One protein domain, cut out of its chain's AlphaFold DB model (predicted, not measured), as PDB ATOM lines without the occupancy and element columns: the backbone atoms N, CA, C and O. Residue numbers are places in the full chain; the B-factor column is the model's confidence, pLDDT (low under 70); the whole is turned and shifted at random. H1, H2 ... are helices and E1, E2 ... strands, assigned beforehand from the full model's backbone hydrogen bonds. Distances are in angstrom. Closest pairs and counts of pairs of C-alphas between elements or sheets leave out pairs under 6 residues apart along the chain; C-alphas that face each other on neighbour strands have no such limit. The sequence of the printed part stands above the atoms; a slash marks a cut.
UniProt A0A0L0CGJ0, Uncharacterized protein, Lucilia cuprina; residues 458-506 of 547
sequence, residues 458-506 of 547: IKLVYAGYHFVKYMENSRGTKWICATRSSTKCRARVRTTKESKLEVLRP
ATOM      1  N   ILE A 458     -28.996  -7.564 -16.665       84.75
ATOM      2  CA  ILE A 458     -29.760  -7.014 -17.788       84.75
ATOM      3  C   ILE A 458     -28.797  -6.490 -18.862       84.75
ATOM      4  O   ILE A 458     -27.875  -5.716 -18.578       84.75
ATOM      5  N   LYS A 459     -29.014  -6.915 -20.104       89.56
ATOM      6  CA  LYS A 459     -28.326  -6.444 -21.306       89.56
ATOM      7  C   LYS A 459     -29.344  -5.897 -22.285       89.56
ATOM      8  O   LYS A 459     -30.399  -6.487 -22.468       89.56
ATOM      9  N   LEU A 460     -28.986  -4.811 -22.944       90.25
ATOM     10  CA  LEU A 460     -29.778  -4.222 -24.011       90.25
ATOM     11  C   LEU A 460     -29.289  -4.774 -25.353       90.25
ATOM     12  O   LEU A 460     -28.079  -4.812 -25.589       90.25
ATOM     13  N   VAL A 461     -30.207  -5.199 -26.214       88.94
ATOM     14  CA  VAL A 461     -29.919  -5.613 -27.589       88.94
ATOM     15  C   VAL A 461     -30.537  -4.602 -28.538       88.94
ATOM     16  O   VAL A 461     -31.725  -4.311 -28.442       88.94
ATOM     17  N   TYR A 462     -29.715  -4.049 -29.426       88.62
ATOM     18  CA  TYR A 462     -30.133  -3.084 -30.438       88.62
ATOM     19  C   TYR A 462     -29.271  -3.251 -31.690       88.62
ATOM     20  O   TYR A 462     -28.050  -3.380 -31.569       88.62
ATOM     21  N   ALA A 463     -29.900  -3.284 -32.870       83.62
ATOM     22  CA  ALA A 463     -29.238  -3.530 -34.159       83.62
ATOM     23  C   ALA A 463     -28.329  -4.784 -34.151       83.62
ATOM     24  O   ALA A 463     -27.226  -4.779 -34.690       83.62
ATOM     25  N   GLY A 464     -28.748  -5.840 -33.438       83.06
ATOM     26  CA  GLY A 464     -27.980  -7.082 -33.256       83.06
ATOM     27  C   GLY A 464     -26.789  -6.990 -32.288       83.06
ATOM     28  O   GLY A 464     -26.197  -8.010 -31.932       83.06
ATOM     29  N   TYR A 465     -26.439  -5.795 -31.805       88.06
ATOM     30  CA  TYR A 465     -25.340  -5.590 -30.868       88.06
ATOM     31  C   TYR A 465     -25.807  -5.625 -29.414       88.06
ATOM     32  O   TYR A 465     -26.861  -5.110 -29.043       88.06
ATOM     33  N   HIS A 466     -24.961  -6.192 -28.551       90.88
ATOM     34  CA  HIS A 466     -25.204  -6.238 -27.114       90.88
ATOM     35  C   HIS A 466     -24.563  -5.049 -26.394       90.88
ATOM     36  O   HIS A 466     -23.368  -4.768 -26.547       90.88
ATOM     37  N   PHE A 467     -25.331  -4.426 -25.508       92.12
ATOM     38  CA  PHE A 467     -24.907  -3.325 -24.660       92.12
ATOM     39  C   PHE A 467     -25.094  -3.659 -23.174       92.12
ATOM     40  O   PHE A 467     -26.010  -4.376 -22.771       92.12
ATOM     41  N   VAL A 468     -24.203  -3.123 -22.341       92.06
ATOM     42  CA  VAL A 468     -24.217  -3.257 -20.878       92.06
ATOM     43  C   VAL A 468     -24.422  -1.892 -20.221       92.06
ATOM     44  O   VAL A 468     -23.941  -0.873 -20.731       92.06
ATOM     45  N   LYS A 469     -25.136  -1.862 -19.088       92.06
ATOM     46  CA  LYS A 469     -25.418  -0.633 -18.331       92.06
ATOM     47  C   LYS A 469     -24.110   0.016 -17.867       92.06
ATOM     48  O   LYS A 469     -23.262  -0.644 -17.271       92.06
ATOM     49  N   TYR A 470     -23.941   1.308 -18.150       92.88
ATOM     50  CA  TYR A 470     -22.769   2.087 -17.735       92.88
ATOM     51  C   TYR A 470     -23.094   3.046 -16.591       92.88
ATOM     52  O   TYR A 470     -22.374   3.078 -15.598       92.88
ATOM     53  N   MET A 471     -24.160   3.833 -16.741       88.69
ATOM     54  CA  MET A 471     -24.622   4.790 -15.732       88.69
ATOM     55  C   MET A 471     -26.092   5.141 -15.953       88.69
ATOM     56  O   MET A 471     -26.610   4.947 -17.052       88.69
ATOM     57  N   GLU A 472     -26.733   5.706 -14.938       90.50
ATOM     58  CA  GLU A 472     -28.127   6.144 -14.972       90.50
ATOM     59  C   GLU A 472     -28.240   7.556 -14.402       90.50
ATOM     60  O   GLU A 472     -27.664   7.849 -13.355       90.50
ATOM     61  N   ASN A 473     -28.943   8.429 -15.125       83.75
ATOM     62  CA  ASN A 473     -29.111   9.844 -14.799       83.75
ATOM     63  C   ASN A 473     -30.592  10.246 -14.931       83.75
ATOM     64  O   ASN A 473     -31.421   9.460 -15.379       83.75
ATOM     65  N   SER A 474     -30.909  11.517 -14.652       82.56
ATOM     66  CA  SER A 474     -32.248  12.095 -14.859       82.56
ATOM     67  C   SER A 474     -32.812  11.882 -16.272       82.56
ATOM     68  O   SER A 474     -34.005  11.643 -16.405       82.56
ATOM     69  N   ARG A 475     -31.957  11.880 -17.307       82.19
ATOM     70  CA  ARG A 475     -32.331  11.627 -18.715       82.19
ATOM     71  C   ARG A 475     -32.514  10.144 -19.084       82.19
ATOM     72  O   ARG A 475     -32.818   9.846 -20.230       82.19
ATOM     73  N   GLY A 476     -32.263   9.212 -18.164       89.31
ATOM     74  CA  GLY A 476     -32.371   7.770 -18.400       89.31
ATOM     75  C   GLY A 476     -31.048   7.004 -18.286       89.31
ATOM     76  O   GLY A 476     -30.026   7.523 -17.815       89.31
ATOM     77  N   THR A 477     -31.064   5.743 -18.716       92.44
ATOM     78  CA  THR A 477     -29.945   4.804 -18.570       92.44
ATOM     79  C   THR A 477     -29.048   4.815 -19.799       92.44
ATOM     80  O   THR A 477     -29.483   4.575 -20.919       92.44
ATOM     81  N   LYS A 478     -27.752   5.061 -19.601       94.06
ATOM     82  CA  LYS A 478     -26.737   5.017 -20.656       94.06
ATOM     83  C   LYS A 478     -26.076   3.644 -20.720       94.06
ATOM     84  O   LYS A 478     -25.539   3.149 -19.724       94.06
ATOM     85  N   TRP A 479     -26.005   3.106 -21.927       94.00
ATOM     86  CA  TRP A 479     -25.464   1.796 -22.247       94.00
ATOM     87  C   TRP A 479     -24.202   1.918 -23.111       94.00
ATOM     88  O   TRP A 479     -24.038   2.843 -23.911       94.00
ATOM     89  N   ILE A 480     -23.265   0.992 -22.917       94.31
ATOM     90  CA  ILE A 480     -22.009   0.895 -23.676       94.31
ATOM     91  C   ILE A 480     -21.915  -0.482 -24.320       94.31
ATOM     92  O   ILE A 480     -22.418  -1.452 -23.759       94.31
ATOM     93  N   CYS A 481     -21.246  -0.587 -25.466       93.62
ATOM     94  CA  CYS A 481     -21.055  -1.880 -26.119       93.62
ATOM     95  C   CYS A 481     -20.406  -2.912 -25.173       93.62
ATOM     96  O   CYS A 481     -19.407  -2.619 -24.507       93.62
ATOM     97  N   ALA A 482     -20.953  -4.130 -25.134       89.81
ATOM     98  CA  ALA A 482     -20.486  -5.215 -24.272       89.81
ATOM     99  C   ALA A 482     -19.039  -5.643 -24.575       89.81
ATOM    100  O   ALA A 482     -18.316  -6.063 -23.672       89.81
ATOM    101  N   THR A 483     -18.593  -5.495 -25.825       88.75
ATOM    102  CA  THR A 483     -17.227  -5.831 -26.254       88.75
ATOM    103  C   THR A 483     -16.234  -4.694 -26.008       88.75
ATOM    104  O   THR A 483     -15.047  -4.857 -26.261       88.75
ATOM    105  N   ARG A 484     -16.646  -3.544 -25.450       89.69
ATOM    106  CA  ARG A 484     -15.763  -2.380 -25.253       89.69
ATOM    107  C   ARG A 484     -14.457  -2.701 -24.516       89.69
ATOM    108  O   ARG A 484     -13.443  -2.062 -24.781       89.69
ATOM    109  N   SER A 485     -14.456  -3.645 -23.580       85.62
ATOM    110  CA  SER A 485     -13.232  -4.051 -22.875       85.62
ATOM    111  C   SER A 485     -12.265  -4.856 -23.752       85.62
ATOM    112  O   SER A 485     -11.057  -4.746 -23.548       85.62
ATOM    113  N   SER A 486     -12.768  -5.625 -24.723       86.44
ATOM    114  CA  SER A 486     -11.970  -6.454 -25.634       86.44
ATOM    115  C   SER A 486     -11.615  -5.739 -26.942       86.44
ATOM    116  O   SER A 486     -10.464  -5.791 -27.361       86.44
ATOM    117  N   THR A 487     -12.560  -5.025 -27.553       86.50
ATOM    118  CA  THR A 487     -12.418  -4.374 -28.872       86.50
ATOM    119  C   THR A 487     -12.139  -2.876 -28.777       86.50
ATOM    120  O   THR A 487     -11.894  -2.218 -29.785       86.50
ATOM    121  N   LYS A 488     -12.187  -2.295 -27.568       87.38
ATOM    122  CA  LYS A 488     -12.146  -0.834 -27.351       87.38
ATOM    123  C   LYS A 488     -13.262  -0.074 -28.087       87.38
ATOM    124  O   LYS A 488     -13.140   1.139 -28.275       87.38
ATOM    125  N   CYS A 489     -14.355  -0.760 -28.437       91.06
ATOM    126  CA  CYS A 489     -15.517  -0.187 -29.108       91.06
ATOM    127  C   CYS A 489     -16.070   1.050 -28.380       91.06
ATOM    128  O   CYS A 489     -16.149   1.099 -27.142       91.06
ATOM    129  N   ARG A 490     -16.443   2.072 -29.158       92.12
ATOM    130  CA  ARG A 490     -16.949   3.357 -28.654       92.12
ATOM    131  C   ARG A 490     -18.462   3.526 -28.796       92.12
ATOM    132  O   ARG A 490     -18.948   4.548 -28.306       92.12
ATOM    133  N   ALA A 491     -19.169   2.558 -29.377       92.44
ATOM    134  CA  ALA A 491     -20.617   2.593 -29.546       92.44
ATOM    135  C   ALA A 491     -21.358   2.757 -28.211       92.44
ATOM    136  O   ALA A 491     -20.972   2.190 -27.173       92.44
ATOM    137  N   ARG A 492     -22.399   3.595 -28.230       94.25
ATOM    138  CA  ARG A 492     -23.173   4.008 -27.054       94.25
ATOM    139  C   ARG A 492     -24.613   4.301 -27.433       94.25
ATOM    140  O   ARG A 492     -24.861   5.022 -28.393       94.25
ATOM    141  N   VAL A 493     -25.524   3.876 -26.574       93.38
ATOM    142  CA  VAL A 493     -26.956   4.171 -26.675       93.38
ATOM    143  C   VAL A 493     -27.491   4.568 -25.296       93.38
ATOM    144  O   VAL A 493     -26.829   4.333 -24.279       93.38
ATOM    145  N   ARG A 494     -28.646   5.219 -25.231       92.81
ATOM    146  CA  ARG A 494     -29.339   5.574 -23.991       92.81
ATOM    147  C   ARG A 494     -30.796   5.149 -24.103       92.81
ATOM    148  O   ARG A 494     -31.403   5.368 -25.131       92.81
ATOM    149  N   THR A 495     -31.345   4.584 -23.041       91.56
ATOM    150  CA  THR A 495     -32.790   4.394 -22.897       91.56
ATOM    151  C   THR A 495     -33.331   5.509 -22.005       91.56
ATOM    152  O   THR A 495     -32.801   5.716 -20.908       91.56
ATOM    153  N   THR A 496     -34.322   6.267 -22.470       86.81
ATOM    154  CA  THR A 496     -35.001   7.303 -21.677       86.81
ATOM    155  C   THR A 496     -35.892   6.660 -20.609       86.81
ATOM    156  O   THR A 496     -36.087   5.444 -20.598       86.81
ATOM    157  N   LYS A 497     -36.412   7.465 -19.673       77.25
ATOM    158  CA  LYS A 497     -37.382   6.983 -18.672       77.25
ATOM    159  C   LYS A 497     -38.725   6.585 -19.295       77.25
ATOM    160  O   LYS A 497     -39.388   5.709 -18.767       77.25
ATOM    161  N   GLU A 498     -39.064   7.169 -20.442       79.25
ATOM    162  CA  GLU A 498     -40.233   6.832 -21.269       79.25
ATOM    163  C   GLU A 498     -39.991   5.605 -22.169       79.25
ATOM    164  O   GLU A 498     -40.669   5.429 -23.175       79.25
ATOM    165  N   SER A 499     -38.975   4.785 -21.874       76.38
ATOM    166  CA  SER A 499     -38.643   3.585 -22.654       76.38
ATOM    167  C   SER A 499     -38.385   3.844 -24.149       76.38
ATOM    168  O   SER A 499     -38.642   2.980 -24.978       76.38
ATOM    169  N   LYS A 500     -37.819   5.004 -24.516       83.62
ATOM    170  CA  LYS A 500     -37.337   5.289 -25.885       83.62
ATOM    171  C   LYS A 500     -35.823   5.097 -25.974       83.62
ATOM    172  O   LYS A 500     -35.110   5.356 -25.002       83.62
ATOM    173  N   LEU A 501     -35.307   4.672 -27.127       88.00
ATOM    174  CA  LEU A 501     -33.865   4.507 -27.352       88.00
ATOM    175  C   LEU A 501     -33.267   5.695 -28.119       88.00
ATOM    176  O   LEU A 501     -33.606   5.947 -29.266       88.00
ATOM    177  N   GLU A 502     -32.297   6.367 -27.509       88.88
ATOM    178  CA  GLU A 502     -31.440   7.373 -28.133       88.88
ATOM    179  C   GLU A 502     -30.086   6.758 -28.526       88.88
ATOM    180  O   GLU A 502     -29.298   6.329 -27.671       88.88
ATOM    181  N   VAL A 503     -29.747   6.769 -29.813       88.81
ATOM    182  CA  VAL A 503     -28.417   6.356 -30.284       88.81
ATOM    183  C   VAL A 503     -27.436   7.517 -30.114       88.81
ATOM    184  O   VAL A 503     -27.565   8.557 -30.745       88.81
ATOM    185  N   LEU A 504     -26.433   7.360 -29.242       89.56
ATOM    186  CA  LEU A 504     -25.433   8.411 -28.982       89.56
ATOM    187  C   LEU A 504     -24.201   8.281 -29.872       89.56
ATOM    188  O   LEU A 504     -23.537   9.270 -30.169       89.56
ATOM    189  N   ARG A 505     -23.817   7.043 -30.187       89.56
ATOM    190  CA  ARG A 505     -22.741   6.735 -31.123       89.56
ATOM    191  C   ARG A 505     -23.030   5.376 -31.768       89.56
ATOM    192  O   ARG A 505     -22.936   4.387 -31.032       89.56
ATOM    193  N   PRO A 506     -23.354   5.332 -33.070       85.81
ATOM    194  CA  PRO A 506     -23.739   4.099 -33.752       85.81
ATOM    195  C   PRO A 506     -22.538   3.220 -34.120       85.81
ATOM    196  O   PRO A 506     -22.664   2.004 -34.115       85.81
TER     197      PRO A 506
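AT A GLANCE: This is residues 458 to 506 of the 547 residues of an uncharacterized protein of Lucilia cuprina (UniProt A0A0L0CGJ0). One strongly twisted antiparallel sheet, ordered E1 E2 E3 E4 E5, curls like part of a barrel and folds at E3, bringing E1 E2 to face E4 E5; short helix H1 lies out at one end. The 49 printed residues, mostly strand, run E1 E2 E3 H1 E4 E5. They are compact, radius of gyration of the C-alphas 10.2 A, spanning 31 by 20 by 19 A.

HOW THE PARTS SIT: Start at E1, residues 458 to 462, and E2, residues 465 to 473, a hairpin; N 460 and O 467 are 3.0 A apart. E2 bends by 59 degrees at 470 and forms a hairpin with E3, residues 476 to 481; find N 470 and O 478 at 2.9 A. E1 E2 E3 are a meander, each the antiparallel neighbour of the one before. H1, residues 484 to 487, too short for an O i to N i+4 pair, is only just not on the sheet, with 4 pairs of C-alphas within 10 A. E4, residues 492 to 495, neighbours E3, N 479 and O 493 at 2.8 A, and forms a hairpin with E5, residues 501 to 505, N 494 and O 502 at 2.8 A.

IN THESE COORDINATES: Find C-alpha 458 at (-29.760, -7.014, -17.788); E2 covers 22.6 A, E3 16.8 A; E5 ends at C-alpha 505, (-22.741, 6.735, -31.123).

THE WHOLE: The farthest C-alphas, Ser 486 and Glu 498, are 31.5 A apart. The printed part has no cut or long link; no printed residue is under 70 in pLDDT.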